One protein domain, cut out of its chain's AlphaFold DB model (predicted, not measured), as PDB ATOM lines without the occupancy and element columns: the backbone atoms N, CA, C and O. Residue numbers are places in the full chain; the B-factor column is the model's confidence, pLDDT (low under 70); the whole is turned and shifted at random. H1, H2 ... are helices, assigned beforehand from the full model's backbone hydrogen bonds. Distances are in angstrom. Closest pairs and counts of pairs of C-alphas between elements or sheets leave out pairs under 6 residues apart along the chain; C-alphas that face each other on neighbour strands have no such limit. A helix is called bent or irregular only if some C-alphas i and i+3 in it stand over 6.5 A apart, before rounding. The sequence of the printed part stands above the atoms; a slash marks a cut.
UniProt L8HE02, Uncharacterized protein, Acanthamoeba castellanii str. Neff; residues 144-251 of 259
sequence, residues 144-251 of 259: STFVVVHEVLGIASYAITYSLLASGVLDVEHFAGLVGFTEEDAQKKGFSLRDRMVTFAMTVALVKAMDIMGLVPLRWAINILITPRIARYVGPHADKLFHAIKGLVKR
ATOM      1  N   SER A 144     206.700 226.256 189.110       53.53
ATOM      2  CA  SER A 144     205.254 226.318 189.361       53.53
ATOM      3  C   SER A 144     204.899 227.382 190.405       53.53
ATOM      4  O   SER A 144     203.991 228.180 190.195       53.53
ATOM      5  N   THR A 145     205.662 227.458 191.498       62.72
ATOM      6  CA  THR A 145     205.479 228.480 192.542       62.72
ATOM      7  C   THR A 145     205.787 229.873 192.002       62.72
ATOM      8  O   THR A 145     205.067 230.822 192.292       62.72
ATOM      9  N   PHE A 146     206.821 229.998 191.173       61.66
ATOM     10  CA  PHE A 146     207.196 231.242 190.519       61.66
ATOM     11  C   PHE A 146     206.096 231.726 189.578       61.66
ATOM     12  O   PHE A 146     205.742 232.894 189.650       61.66
ATOM     13  N   VAL A 147     205.511 230.847 188.758       65.38
ATOM     14  CA  VAL A 147     204.381 231.184 187.878       65.38
ATOM     15  C   VAL A 147     203.169 231.614 188.699       65.38
ATOM     16  O   VAL A 147     202.605 232.665 188.432       65.38
ATOM     17  N   VAL A 148     202.809 230.874 189.751       63.97
ATOM     18  CA  VAL A 148     201.672 231.236 190.614       63.97
ATOM     19  C   VAL A 148     201.896 232.588 191.291       63.97
ATOM     20  O   VAL A 148     201.013 233.438 191.280       63.97
ATOM     21  N   VAL A 149     203.082 232.824 191.852       65.44
ATOM     22  CA  VAL A 149     203.423 234.106 192.481       65.44
ATOM     23  C   VAL A 149     203.460 235.229 191.443       65.44
ATOM     24  O   VAL A 149     202.955 236.313 191.720       65.44
ATOM     25  N   HIS A 150     204.002 234.978 190.250       64.81
ATOM     26  CA  HIS A 150     204.042 235.931 189.140       64.81
ATOM     27  C   HIS A 150     202.634 236.333 188.690       64.81
ATOM     28  O   HIS A 150     202.364 237.521 188.552       64.81
ATOM     29  N   GLU A 151     201.730 235.368 188.534       66.31
ATOM     30  CA  GLU A 151     200.337 235.596 188.144       66.31
ATOM     31  C   GLU A 151     199.555 236.329 189.235       66.31
ATOM     32  O   GLU A 151     198.914 237.345 188.970       66.31
ATOM     33  N   VAL A 152     199.657 235.888 190.494       70.19
ATOM     34  CA  VAL A 152     198.967 236.535 191.621       70.19
ATOM     35  C   VAL A 152     199.464 237.968 191.818       70.19
ATOM     36  O   VAL A 152     198.658 238.878 192.013       70.19
ATOM     37  N   LEU A 153     200.776 238.201 191.721       68.75
ATOM     38  CA  LEU A 153     201.345 239.549 191.760       68.75
ATOM     39  C   LEU A 153     200.945 240.365 190.530       68.75
ATOM     40  O   LEU A 153     200.683 241.559 190.661       68.75
ATOM     41  N   GLY A 154     200.870 239.745 189.354       70.06
ATOM     42  CA  GLY A 154     200.373 240.364 188.132       70.06
ATOM     43  C   GLY A 154     198.961 240.902 188.340       70.06
ATOM     44  O   GLY A 154     198.744 242.106 188.234       70.06
ATOM     45  N   ILE A 155     198.030 240.046 188.758       73.56
ATOM     46  CA  ILE A 155     196.634 240.407 189.045       73.56
ATOM     47  C   ILE A 155     196.551 241.491 190.127       73.56
ATOM     48  O   ILE A 155     195.856 242.493 189.945       73.56
ATOM     49  N   ALA A 156     197.300 241.344 191.225       70.88
ATOM     50  CA  ALA A 156     197.341 242.343 192.290       70.88
ATOM     51  C   ALA A 156     197.852 243.702 191.790       70.88
ATOM     52  O   ALA A 156     197.329 244.737 192.196       70.88
ATOM     53  N   SER A 157     198.822 243.709 190.868       73.69
ATOM     54  CA  SER A 157     199.327 244.951 190.278       73.69
ATOM     55  C   SER A 157     198.255 245.675 189.470       73.69
ATOM     56  O   SER A 157     198.077 246.874 189.655       73.69
ATOM     57  N   TYR A 158     197.472 244.956 188.656       78.25
ATOM     58  CA  TYR A 158     196.364 245.556 187.910       78.25
ATOM     59  C   TYR A 158     195.302 246.123 188.856       78.25
ATOM     60  O   TYR A 158     194.834 247.237 188.642       78.25
ATOM     61  N   ALA A 159     194.961 245.401 189.927       74.88
ATOM     62  CA  ALA A 159     193.981 245.855 190.913       74.88
ATOM     63  C   ALA A 159     194.444 247.111 191.670       74.88
ATOM     64  O   ALA A 159     193.658 248.038 191.873       74.88
ATOM     65  N   ILE A 160     195.721 247.171 192.061       76.00
ATOM     66  CA  ILE A 160     196.305 248.339 192.731       76.00
ATOM     67  C   ILE A 160     196.346 249.529 191.771       76.00
ATOM     68  O   ILE A 160     195.866 250.601 192.129       76.00
ATOM     69  N   THR A 161     196.854 249.352 190.549       74.25
ATOM     70  CA  THR A 161     196.910 250.433 189.557       74.25
ATOM     71  C   THR A 161     195.515 250.946 189.215       74.25
ATOM     72  O   THR A 161     195.307 252.154 189.231       74.25
ATOM     73  N   TYR A 162     194.540 250.056 189.006       79.75
ATOM     74  CA  TYR A 162     193.144 250.448 188.801       79.75
ATOM     75  C   TYR A 162     192.621 251.279 189.974       79.75
ATOM     76  O   TYR A 162     192.053 252.344 189.765       79.75
ATOM     77  N   SER A 163     192.857 250.830 191.209       74.88
ATOM     78  CA  SER A 163     192.390 251.531 192.409       74.88
ATOM     79  C   SER A 163     193.023 252.917 192.554       74.88
ATOM     80  O   SER A 163     192.347 253.863 192.953       74.88
ATOM     81  N   LEU A 164     194.307 253.062 192.216       74.62
ATOM     82  CA  LEU A 164     195.019 254.344 192.273       74.62
ATOM     83  C   LEU A 164     194.555 255.320 191.184       74.62
ATOM     84  O   LEU A 164     194.438 256.511 191.464       74.62
ATOM     85  N   LEU A 165     194.252 254.821 189.983       74.81
ATOM     86  CA  LEU A 165     193.662 255.621 188.904       74.81
ATOM     87  C   LEU A 165     192.225 256.029 189.259       74.81
ATOM     88  O   LEU A 165     191.870 257.199 189.182       74.81
ATOM     89  N   ALA A 166     191.400 255.080 189.713       76.69
ATOM     90  CA  ALA A 166     189.996 255.317 190.048       76.69
ATOM     91  C   ALA A 166     189.812 256.267 191.243       76.69
ATOM     92  O   ALA A 166     188.843 257.017 191.291       76.69
ATOM     93  N   SER A 167     190.743 256.257 192.200       78.12
ATOM     94  CA  SER A 167     190.747 257.193 193.334       78.12
ATOM     95  C   SER A 167     191.332 258.570 193.000       78.12
ATOM     96  O   SER A 167     191.334 259.442 193.866       78.12
ATOM     97  N   GLY A 168     191.844 258.775 191.780       72.56
ATOM     98  CA  GLY A 168     192.483 260.026 191.363       72.56
ATOM     99  C   GLY A 168     193.825 260.308 192.047       72.56
ATOM    100  O   GLY A 168     194.357 261.405 191.917       72.56
ATOM    101  N   VAL A 169     194.385 259.338 192.782       75.75
ATOM    102  CA  VAL A 169     195.725 259.445 193.391       75.75
ATOM    103  C   VAL A 169     196.802 259.439 192.310       75.75
ATOM    104  O   VAL A 169     197.820 260.117 192.433       75.75
ATOM    105  N   LEU A 170     196.576 258.654 191.258       71.44
ATOM    106  CA  LEU A 170     197.382 258.642 190.050       71.44
ATOM    107  C   LEU A 170     196.600 259.343 188.948       71.44
ATOM    108  O   LEU A 170     195.599 258.816 188.467       71.44
ATOM    109  N   ASP A 171     197.072 260.523 188.561       79.19
ATOM    110  CA  ASP A 171     196.536 261.219 187.401       79.19
ATOM    111  C   ASP A 171     196.942 260.493 186.112       79.19
ATOM    112  O   ASP A 171     198.115 260.165 185.901       79.19
ATOM    113  N   VAL A 172     195.949 260.217 185.268       77.19
ATOM    114  CA  VAL A 172     196.083 259.417 184.048       77.19
ATOM    115  C   VAL A 172     196.990 260.127 183.050       77.19
ATOM    116  O   VAL A 172     197.893 259.495 182.506       77.19
ATOM    117  N   GLU A 173     196.782 261.429 182.838       78.81
ATOM    118  CA  GLU A 173     197.551 262.219 181.874       78.81
ATOM    119  C   GLU A 173     199.011 262.337 182.306       78.81
ATOM    120  O   GLU A 173     199.923 262.084 181.514       78.81
ATOM    121  N   HIS A 174     199.245 262.642 183.586       77.94
ATOM    122  CA  HIS A 174     200.594 262.700 184.138       77.94
ATOM    123  C   HIS A 174     201.315 261.356 184.016       77.94
ATOM    124  O   HIS A 174     202.479 261.295 183.614       77.94
ATOM    125  N   PHE A 175     200.621 260.264 184.339       73.06
ATOM    126  CA  PHE A 175     201.200 258.935 184.263       73.06
ATOM    127  C   PHE A 175     201.505 258.530 182.822       73.06
ATOM    128  O   PHE A 175     202.612 258.072 182.545       73.06
ATOM    129  N   ALA A 176     200.564 258.755 181.903       75.94
ATOM    130  CA  ALA A 176     200.736 258.501 180.479       75.94
ATOM    131  C   ALA A 176     201.918 259.294 179.904       75.94
ATOM    132  O   ALA A 176     202.767 258.706 179.240       75.94
ATOM    133  N   GLY A 177     202.059 260.578 180.249       77.62
ATOM    134  CA  GLY A 177     203.211 261.391 179.852       77.62
ATOM    135  C   GLY A 177     204.547 260.840 180.361       77.62
ATOM    136  O   GLY A 177     205.538 260.837 179.632       77.62
ATOM    137  N   LEU A 178     204.574 260.301 181.583       74.12
ATOM    138  CA  LEU A 178     205.774 259.720 182.193       74.12
ATOM    139  C   LEU A 178     206.196 258.409 181.516       74.12
ATOM    140  O   LEU A 178     207.391 258.150 181.374       74.12
ATOM    141  N   VAL A 179     205.227 257.614 181.049       72.31
ATOM    142  CA  VAL A 179     205.474 256.433 180.204       72.31
ATOM    143  C   VAL A 179     205.449 256.736 178.700       72.31
ATOM    144  O   VAL A 179     205.373 255.809 177.896       72.31
ATOM    145  N   GLY A 180     205.531 258.006 178.292       74.00
ATOM    146  CA  GLY A 180     205.557 258.407 176.878       74.00
ATOM    147  C   GLY A 180     204.360 257.908 176.060       74.00
ATOM    148  O   GLY A 180     204.468 257.747 174.848       74.00
ATOM    149  N   PHE A 181     203.246 257.607 176.723       78.19
ATOM    150  CA  PHE A 181     202.035 257.057 176.136       78.19
ATOM    151  C   PHE A 181     201.145 258.207 175.661       78.19
ATOM    152  O   PHE A 181     200.737 259.050 176.461       78.19
ATOM    153  N   THR A 182     200.881 258.270 174.358       81.94
ATOM    154  CA  THR A 182     200.164 259.397 173.742       81.94
ATOM    155  C   THR A 182     198.660 259.139 173.620       81.94
ATOM    156  O   THR A 182     198.202 257.998 173.701       81.94
ATOM    157  N   GLU A 183     197.880 260.197 173.374       83.12
ATOM    158  CA  GLU A 183     196.439 260.076 173.096       83.12
ATOM    159  C   GLU A 183     196.171 259.219 171.848       83.12
ATOM    160  O   GLU A 183     195.228 258.433 171.814       83.12
ATOM    161  N   GLU A 184     197.045 259.295 170.843       81.56
ATOM    162  CA  GLU A 184     196.961 258.461 169.642       81.56
ATOM    163  C   GLU A 184     197.110 256.969 169.977       81.56
ATOM    164  O   GLU A 184     196.439 256.117 169.391       81.56
ATOM    165  N   ASP A 185     197.959 256.630 170.948       79.44
ATOM    166  CA  ASP A 185     198.149 255.251 171.402       79.44
ATOM    167  C   ASP A 185     196.999 254.756 172.282       79.44
ATOM    168  O   ASP A 185     196.683 253.561 172.268       79.44
ATOM    169  N   ALA A 186     196.353 255.660 173.018       78.88
ATOM    170  CA  ALA A 186     195.137 255.379 173.771       78.88
ATOM    171  C   ALA A 186     193.965 255.069 172.830       78.88
ATOM    172  O   ALA A 186     193.308 254.034 172.982       78.88
ATOM    173  N   GLN A 187     193.779 255.879 171.782       81.88
ATOM    174  CA  GLN A 187     192.718 255.672 170.795       81.88
ATOM    175  C   GLN A 187     192.873 254.354 170.032       81.88
ATOM    176  O   GLN A 187     191.890 253.634 169.857       81.88
ATOM    177  N   LYS A 188     194.103 253.953 169.674       81.25
ATOM    178  CA  LYS A 188     194.379 252.620 169.090       81.25
ATOM    179  C   LYS A 188     193.943 251.468 170.000       81.25
ATOM    180  O   LYS A 188     193.706 250.362 169.520       81.25
ATOM    181  N   LYS A 189     193.867 251.705 171.311       76.81
ATOM    182  CA  LYS A 189     193.428 250.733 172.321       76.81
ATOM    183  C   LYS A 189     191.981 250.948 172.781       76.81
ATOM    184  O   LYS A 189     191.538 250.240 173.684       76.81
ATOM    185  N   GLY A 190     191.248 251.871 172.155       76.50
ATOM    186  CA  GLY A 190     189.819 252.086 172.380       76.50
ATOM    187  C   GLY A 190     189.470 252.861 173.651       76.50
ATOM    188  O   GLY A 190     188.385 252.659 174.189       76.50
ATOM    189  N   PHE A 191     190.365 253.713 174.159       79.44
ATOM    190  CA  PHE A 191     190.072 254.622 175.275       79.44
ATOM    191  C   PHE A 191     190.703 256.005 175.051       79.44
ATOM    192  O   PHE A 191     191.599 256.146 174.224       79.44
ATOM    193  N   SER A 192     190.241 257.021 175.782       79.25
ATOM    194  CA  SER A 192     190.838 258.366 175.795       79.25
ATOM    195  C   SER A 192     191.570 258.608 177.115       79.25
ATOM    196  O   SER A 192     191.110 258.136 178.156       79.25
ATOM    197  N   LEU A 193     192.693 259.337 177.102       75.25
ATOM    198  CA  LEU A 193     193.376 259.755 178.340       75.25
ATOM    199  C   LEU A 193     192.669 260.936 179.012       75.25
ATOM    200  O   LEU A 193     192.868 261.163 180.202       75.25
ATOM    201  N   ARG A 194     191.840 261.670 178.256       76.44
ATOM    202  CA  ARG A 194     191.089 262.844 178.732       76.44
ATOM    203  C   ARG A 194     189.762 262.482 179.389       76.44
ATOM    204  O   ARG A 194     189.159 263.314 180.069       76.44
ATOM    205  N   ASP A 195     189.293 261.256 179.182       70.56
ATOM    206  CA  ASP A 195     188.078 260.777 179.820       70.56
ATOM    207  C   ASP A 195     188.326 260.504 181.304       70.56
ATOM    208  O   ASP A 195     189.238 259.782 181.698       70.56
ATOM    209  N   ARG A 196     187.436 261.025 182.157       66.69
ATOM    210  CA  ARG A 196     187.470 260.751 183.605       66.69
ATOM    211  C   ARG A 196     187.132 259.304 183.955       66.69
ATOM    212  O   ARG A 196     187.278 258.903 185.110       66.69
ATOM    213  N   MET A 197     186.624 258.529 183.001       75.00
ATOM    214  CA  MET A 197     186.193 257.168 183.266       75.00
ATOM    215  C   MET A 197     187.377 256.201 183.172       75.00
ATOM    216  O   MET A 197     187.865 255.876 182.093       75.00
ATOM    217  N   VAL A 198     187.812 255.688 184.324       74.50
ATOM    218  CA  VAL A 198     188.893 254.699 184.390       74.50
ATOM    219  C   VAL A 198     188.382 253.337 183.925       74.50
ATOM    220  O   VAL A 198     187.638 252.656 184.633       74.50
ATOM    221  N   THR A 199     188.803 252.921 182.732       78.62
ATOM    222  CA  THR A 199     188.458 251.609 182.175       78.62
ATOM    223  C   THR A 199     189.514 250.551 182.499       78.62
ATOM    224  O   THR A 199     190.695 250.832 182.740       78.62
ATOM    225  N   PHE A 200     189.097 249.284 182.465       75.69
ATOM    226  CA  PHE A 200     190.022 248.158 182.597       75.69
ATOM    227  C   PHE A 200     191.069 248.151 181.469       75.69
ATOM    228  O   PHE A 200     192.251 247.928 181.727       75.69
ATOM    229  N   ALA A 201     190.659 248.480 180.237       75.12
ATOM    230  CA  ALA A 201     191.550 248.579 179.081       75.12
ATOM    231  C   ALA A 201     192.668 249.612 179.292       75.12
ATOM    232  O   ALA A 201     193.835 249.319 179.020       75.12
ATOM    233  N   MET A 202     192.334 250.775 179.860       76.19
ATOM    234  CA  MET A 202     193.307 251.809 180.210       76.19
ATOM    235  C   MET A 202     194.312 251.318 181.257       76.19
ATOM    236  O   MET A 202     195.520 251.473 181.086       76.19
ATOM    237  N   THR A 203     193.833 250.636 182.300       79.56
ATOM    238  CA  THR A 203     194.703 250.056 183.337       79.56
ATOM    239  C   THR A 203     195.682 249.049 182.733       79.56
ATOM    240  O   THR A 203     196.883 249.114 182.989       79.56
ATOM    241  N   VAL A 204     195.197 248.142 181.880       80.44
ATOM    242  CA  VAL A 204     196.046 247.146 181.213       80.44
ATOM    243  C   VAL A 204     197.064 247.814 180.290       80.44
ATOM    244  O   VAL A 204     198.229 247.415 180.259       80.44
ATOM    245  N   ALA A 205     196.651 248.840 179.547       76.69
ATOM    246  CA  ALA A 205     197.519 249.564 178.632       76.69
ATOM    247  C   ALA A 205     198.665 250.279 179.353       76.69
ATOM    248  O   ALA A 205     199.807 250.161 178.910       76.69
ATOM    249  N   LEU A 206     198.366 250.960 180.461       75.44
ATOM    250  CA  LEU A 206     199.343 251.680 181.274       75.44
ATOM    251  C   LEU A 206     200.305 250.723 181.981       75.44
ATOM    252  O   LEU A 206     201.516 250.925 181.941       75.44
ATOM    253  N   VAL A 207     199.797 249.628 182.549       77.50
ATOM    254  CA  VAL A 207     200.640 248.600 183.178       77.50
ATOM    255  C   VAL A 207     201.568 247.939 182.151       77.50
ATOM    256  O   VAL A 207     202.749 247.741 182.428       77.50
ATOM    257  N   LYS A 208     201.087 247.661 180.931       77.19
ATOM    258  CA  LYS A 208     201.955 247.174 179.848       77.19
ATOM    259  C   LYS A 208     202.979 248.216 179.395       77.19
ATOM    260  O   LYS A 208     204.104 247.842 179.080       77.19
ATOM    261  N   ALA A 209     202.621 249.499 179.364       72.44
ATOM    262  CA  ALA A 209     203.561 250.568 179.029       72.44
ATOM    263  C   ALA A 209     204.703 250.654 180.060       72.44
ATOM    264  O   ALA A 209     205.869 250.721 179.675       72.44
ATOM    265  N   MET A 210     204.395 250.526 181.357       72.62
ATOM    266  CA  MET A 210     205.416 250.412 182.409       72.62
ATOM    267  C   MET A 210     206.355 249.225 182.183       72.62
ATOM    268  O   MET A 210     207.570 249.348 182.352       72.62
ATOM    269  N   ASP A 211     205.796 248.071 181.815       74.50
ATOM    270  CA  ASP A 211     206.579 246.857 181.602       74.50
ATOM    271  C   ASP A 211     207.563 247.013 180.440       74.50
ATOM    272  O   ASP A 211     208.729 246.638 180.571       74.50
ATOM    273  N   ILE A 212     207.124 247.633 179.340       73.62
ATOM    274  CA  ILE A 212     207.968 247.931 178.172       73.62
ATOM    275  C   ILE A 212     209.107 248.889 178.542       73.62
ATOM    276  O   ILE A 212     210.227 248.725 178.067       73.62
ATOM    277  N   MET A 213     208.862 249.842 179.444       67.62
ATOM    278  CA  MET A 213     209.894 250.756 179.950       67.62
ATOM    279  C   MET A 213     210.866 250.122 180.952       67.62
ATOM    280  O   MET A 213     211.732 250.804 181.498       67.62
ATOM    281  N   GLY A 214     210.737 248.822 181.226       65.12
ATOM    282  CA  GLY A 214     211.587 248.138 182.194       65.12
ATOM    283  C   GLY A 214     211.283 248.528 183.640       65.12
ATOM    284  O   GLY A 214     212.084 248.240 184.526       65.12
ATOM    285  N   LEU A 215     210.117 249.129 183.912       66.12
ATOM    286  CA  LEU A 215     209.641 249.441 185.266       66.12
ATOM    287  C   LEU A 215     209.001 248.225 185.955       66.12
ATOM    288  O   LEU A 215     208.454 248.346 187.053       66.12
ATOM    289  N   VAL A 216     209.129 247.032 185.365       67.94
ATOM    290  CA  VAL A 216     208.734 245.755 185.977       67.94
ATOM    291  C   VAL A 216     209.273 245.626 187.412       67.94
ATOM    292  O   VAL A 216     208.474 245.347 188.306       67.94
ATOM    293  N   PRO A 217     210.563 245.894 187.713       64.88
ATOM    294  CA  PRO A 217     211.075 245.785 189.079       64.88
ATOM    295  C   PRO A 217     210.431 246.790 190.039       64.88
ATOM    296  O   PRO A 217     210.247 246.481 191.214       64.88
ATOM    297  N   LEU A 218     210.047 247.973 189.546       64.19
ATOM    298  CA  LEU A 218     209.359 248.991 190.342       64.19
ATOM    299  C   LEU A 218     207.937 248.538 190.692       64.19
ATOM    300  O   LEU A 218     207.538 248.627 191.851       64.19
ATOM    301  N   ARG A 219     207.203 247.967 189.728       68.69
ATOM    302  CA  ARG A 219     205.883 247.353 189.965       68.69
ATOM    303  C   ARG A 219     205.970 246.236 191.004       68.69
ATOM    304  O   ARG A 219     205.144 246.159 191.910       68.69
ATOM    305  N   TRP A 220     207.007 245.406 190.910       68.44
ATOM    306  CA  TRP A 220     207.279 244.345 191.879       68.44
ATOM    307  C   TRP A 220     207.594 244.894 193.269       68.44
ATOM    308  O   TRP A 220     207.034 244.415 194.253       68.44
ATOM    309  N   ALA A 221     208.435 245.926 193.363       66.81
ATOM    310  CA  ALA A 221     208.769 246.566 194.630       66.81
ATOM    311  C   ALA A 221     207.530 247.178 195.298       66.81
ATOM    312  O   ALA A 221     207.306 246.957 196.487       66.81
ATOM    313  N   ILE A 222     206.694 247.882 194.530       68.19
ATOM    314  CA  ILE A 222     205.442 248.482 195.007       68.19
ATOM    315  C   ILE A 222     204.486 247.396 195.502       68.19
ATOM    316  O   ILE A 222     203.989 247.494 196.622       68.19
ATOM    317  N   ASN A 223     204.291 246.321 194.737       67.88
ATOM    318  CA  ASN A 223     203.466 245.202 195.177       67.88
ATOM    319  C   ASN A 223     204.003 244.567 196.460       67.88
ATOM    320  O   ASN A 223     203.229 244.348 197.383       67.88
ATOM    321  N   ILE A 224     205.304 244.308 196.579       68.06
ATOM    322  CA  ILE A 224     205.884 243.713 197.796       68.06
ATOM    323  C   ILE A 224     205.768 244.658 199.001       68.06
ATOM    324  O   ILE A 224     205.608 244.192 200.124       68.06
ATOM    325  N   LEU A 225     205.813 245.976 198.799       66.31
ATOM    326  CA  LEU A 225     205.643 246.969 199.868       66.31
ATOM    327  C   LEU A 225     204.183 247.140 200.301       66.31
ATOM    328  O   LEU A 225     203.897 247.305 201.491       66.31
ATOM    329  N   ILE A 226     203.260 247.113 199.344       67.00
ATOM    330  CA  ILE A 226     201.837 247.366 199.571       67.00
ATOM    331  C   ILE A 226     201.115 246.089 200.018       67.00
ATOM    332  O   ILE A 226     200.284 246.152 200.922       67.00
ATOM    333  N   THR A 227     201.462 244.921 199.472       63.91
ATOM    334  CA  THR A 227     200.786 243.640 199.762       63.91
ATOM    335  C   THR A 227     200.766 243.294 201.255       63.91
ATOM    336  O   THR A 227     199.694 242.960 201.745       63.91
ATOM    337  N   PRO A 228     201.852 243.436 202.043       63.16
ATOM    338  CA  PRO A 228     201.813 243.190 203.485       63.16
ATOM    339  C   PRO A 228     200.899 244.165 204.230       63.16
ATOM    340  O   PRO A 228     200.313 243.802 205.248       63.16
ATOM    341  N   ARG A 229     200.768 245.408 203.746       61.75
ATOM    342  CA  ARG A 229     199.847 246.391 204.327       61.75
ATOM    343  C   ARG A 229     198.408 246.019 204.002       61.75
ATOM    344  O   ARG A 229     197.609 245.902 204.922       61.75
ATOM    345  N   ILE A 230     198.102 245.741 202.736       60.25
ATOM    346  CA  ILE A 230     196.771 245.293 202.312       60.25
ATOM    347  C   ILE A 230     196.393 243.989 203.019       60.25
ATOM    348  O   ILE A 230     195.294 243.897 203.542       60.25
ATOM    349  N   ALA A 231     197.298 243.018 203.135       59.12
ATOM    350  CA  ALA A 231     197.044 241.757 203.829       59.12
ATOM    351  C   ALA A 231     196.702 241.952 205.313       59.12
ATOM    352  O   ALA A 231     195.881 241.217 205.845       59.12
ATOM    353  N   ARG A 232     197.259 242.962 205.994       59.56
ATOM    354  CA  ARG A 232     196.873 243.272 207.383       59.56
ATOM    355  C   ARG A 232     195.469 243.861 207.494       59.56
ATOM    356  O   ARG A 232     194.783 243.577 208.467       59.56
ATOM    357  N   TYR A 233     195.048 244.664 206.518       59.06
ATOM    358  CA  TYR A 233     193.722 245.288 206.515       59.06
ATOM    359  C   TYR A 233     192.633 244.360 205.968       59.06
ATOM    360  O   TYR A 233     191.556 244.258 206.541       59.06
ATOM    361  N   VAL A 234     192.916 243.659 204.874       56.16
ATOM    362  CA  VAL A 234     191.962 242.827 204.130       56.16
ATOM    363  C   VAL A 234     192.020 241.367 204.569       56.16
ATOM    364  O   VAL A 234     191.002 240.685 204.506       56.16
ATOM    365  N   GLY A 235     193.161 240.885 205.068       54.84
ATOM    366  CA  GLY A 235     193.346 239.497 205.512       54.84
ATOM    367  C   GLY A 235     192.276 239.017 206.493       54.84
ATOM    368  O   GLY A 235     191.633 238.013 206.203       54.84
ATOM    369  N   PRO A 236     191.954 239.767 207.567       65.44
ATOM    370  CA  PRO A 236     190.893 239.371 208.496       65.44
ATOM    371  C   PRO A 236     189.504 239.260 207.848       65.44
ATOM    372  O   PRO A 236     188.663 238.487 208.306       65.44
ATOM    373  N   HIS A 237     189.234 240.033 206.792       60.97
ATOM    374  CA  HIS A 237     187.978 239.972 206.041       60.97
ATOM    375  C   HIS A 237     187.974 238.823 205.028       60.97
ATOM    376  O   HIS A 237     186.973 238.117 204.909       60.97
ATOM    377  N   ALA A 238     189.097 238.594 204.350       54.22
ATOM    378  CA  ALA A 238     189.283 237.473 203.439       54.22
ATOM    379  C   ALA A 238     189.207 236.134 204.182       54.22
ATOM    380  O   ALA A 238     188.519 235.230 203.718       54.22
ATOM    381  N   ASP A 239     189.808 236.020 205.369       62.19
ATOM    382  CA  ASP A 239     189.750 234.812 206.197       62.19
ATOM    383  C   ASP A 239     188.319 234.498 206.638       62.19
ATOM    384  O   ASP A 239     187.883 233.348 206.558       62.19
ATOM    385  N   LYS A 240     187.539 235.516 207.024       66.38
ATOM    386  CA  LYS A 240     186.104 235.357 207.317       66.38
ATOM    387  C   LYS A 240     185.330 234.862 206.096       66.38
ATOM    388  O   LYS A 240     184.501 233.961 206.227       66.38
ATOM    389  N   LEU A 241     185.625 235.402 204.913       60.03
ATOM    390  CA  LEU A 241     185.003 234.983 203.657       60.03
ATOM    391  C   LEU A 241     185.381 233.535 203.297       60.03
ATOM    392  O   LEU A 241     184.513 232.727 202.978       60.03
ATOM    393  N   PHE A 242     186.658 233.169 203.422       61.00
ATOM    394  CA  PHE A 242     187.150 231.813 203.176       61.00
ATOM    395  C   PHE A 242     186.583 230.800 204.172       61.00
ATOM    396  O   PHE A 242     186.243 229.682 203.777       61.00
ATOM    397  N   HIS A 243     186.430 231.172 205.443       64.12
ATOM    398  CA  HIS A 243     185.761 230.339 206.439       64.12
ATOM    399  C   HIS A 243     184.267 230.170 206.143       64.12
ATOM    400  O   HIS A 243     183.758 229.055 206.263       64.12
ATOM    401  N   ALA A 244     183.581 231.222 205.689       64.19
ATOM    402  CA  ALA A 244     182.185 231.145 205.262       64.19
ATOM    403  C   ALA A 244     182.012 230.236 204.031       64.19
ATOM    404  O   ALA A 244     181.146 229.360 204.023       64.19
ATOM    405  N   ILE A 245     182.888 230.364 203.029       61.59
ATOM    406  CA  ILE A 245     182.879 229.531 201.818       61.59
ATOM    407  C   ILE A 245     183.215 228.070 202.154       61.59
ATOM    408  O   ILE A 245     182.501 227.164 201.730       61.59
ATOM    409  N   LYS A 246     184.238 227.805 202.979       61.62
ATOM    410  CA  LYS A 246     184.530 226.442 203.468       61.62
ATOM    411  C   LYS A 246     183.366 225.856 204.270       61.62
ATOM    412  O   LYS A 246     183.106 224.657 204.172       61.62
ATOM    413  N   GLY A 247     182.661 226.679 205.045       59.12
ATOM    414  CA  GLY A 247     181.447 226.291 205.763       59.12
ATOM    415  C   GLY A 247     180.305 225.891 204.824       59.12
ATOM    416  O   GLY A 247     179.648 224.878 205.056       59.12
ATOM    417  N   LEU A 248     180.121 226.626 203.724       55.56
ATOM    418  CA  LEU A 248     179.148 226.313 202.671       55.56
ATOM    419  C   LEU A 248     179.497 225.027 201.912       55.56
ATOM    420  O   LEU A 248     178.620 224.201 201.672       55.56
ATOM    421  N   VAL A 249     180.778 224.805 201.602       54.91
ATOM    422  CA  VAL A 249     181.241 223.579 200.928       54.91
ATOM    423  C   VAL A 249     181.050 222.345 201.819       54.91
ATOM    424  O   VAL A 249     180.633 221.298 201.332       54.91
ATOM    425  N   LYS A 250     181.259 222.460 203.137       55.53
ATOM    426  CA  LYS A 250     181.001 221.358 204.084       55.53
ATOM    427  C   LYS A 250     179.516 221.019 204.258       55.53
ATOM    428  O   LYS A 250     179.206 219.876 204.575       55.53
ATOM    429  N   ARG A 251     178.604 221.973 204.040       52.84
ATOM    430  CA  ARG A 251     177.147 221.748 204.121       52.84
ATOM    431  C   ARG A 251     176.556 221.062 202.885       52.84
ATOM    432  O   ARG A 251     175.399 220.669 202.921       52.84
TER     433      ARG A 251
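AT A GLANCE: This is residues 144 to 251 of the 259 residues of an uncharacterized protein of Acanthamoeba castellanii str. Neff (UniProt L8HE02). A small helical body, in which H4 and the first part of H5 pack on H1 with short H2 and H3 near H4, sends out a long arm, residues 228 to 251. The printed part has 108 residues with five named helices, H1 to H5 in order along the chain, which hold 84 of these residues, and no named strand; the class is all helix. The whole is loose, radius of gyration of the C-alphas 16.7 A, spanning 54 by 28 by 23 A.

HOW THE PARTS SIT: H1, residues 144 to 166, touches H4, residues 200 to 212, at a steep tilt of 60 degrees, with residues 158 to 165 alone; the closest C-alphas, of Tyr 162 and Thr 203, are 5.7 A apart. H2, residues 172 to 178, and H3, residues 183 to 188, are close to H4 but not clearly touching, the closest C-alphas being Ala 176 and Leu 206, 7.0 A, and Ala 186 and Met 202, 7.6 A. H5, residues 216 to 250, one helix by its hydrogen bonds, is bent, with C-alphas 233 and 236 6.9 A apart; arms H5a, 216 to 233, and H5b, 236 to 250, stand about perpendicular at 76 degrees. H1 touches H5a with residues 153 to 157 alone, C-alphas 157 and 223 closest at 6.4 A. O i to N i+4 pairs are within hydrogen-bond range throughout, except in H5a, 12 of 14.

IN THESE COORDINATES: H1 runs 32.8 A from C-alpha 144 at (205.254, 226.318, 189.361); H5b ends at C-alpha 250, (181.001, 221.358, 204.084).

THE WHOLE: The printed part has no cut; the H3 to H4 link is long. Residues 213 to 251 are among those under pLDDT 70.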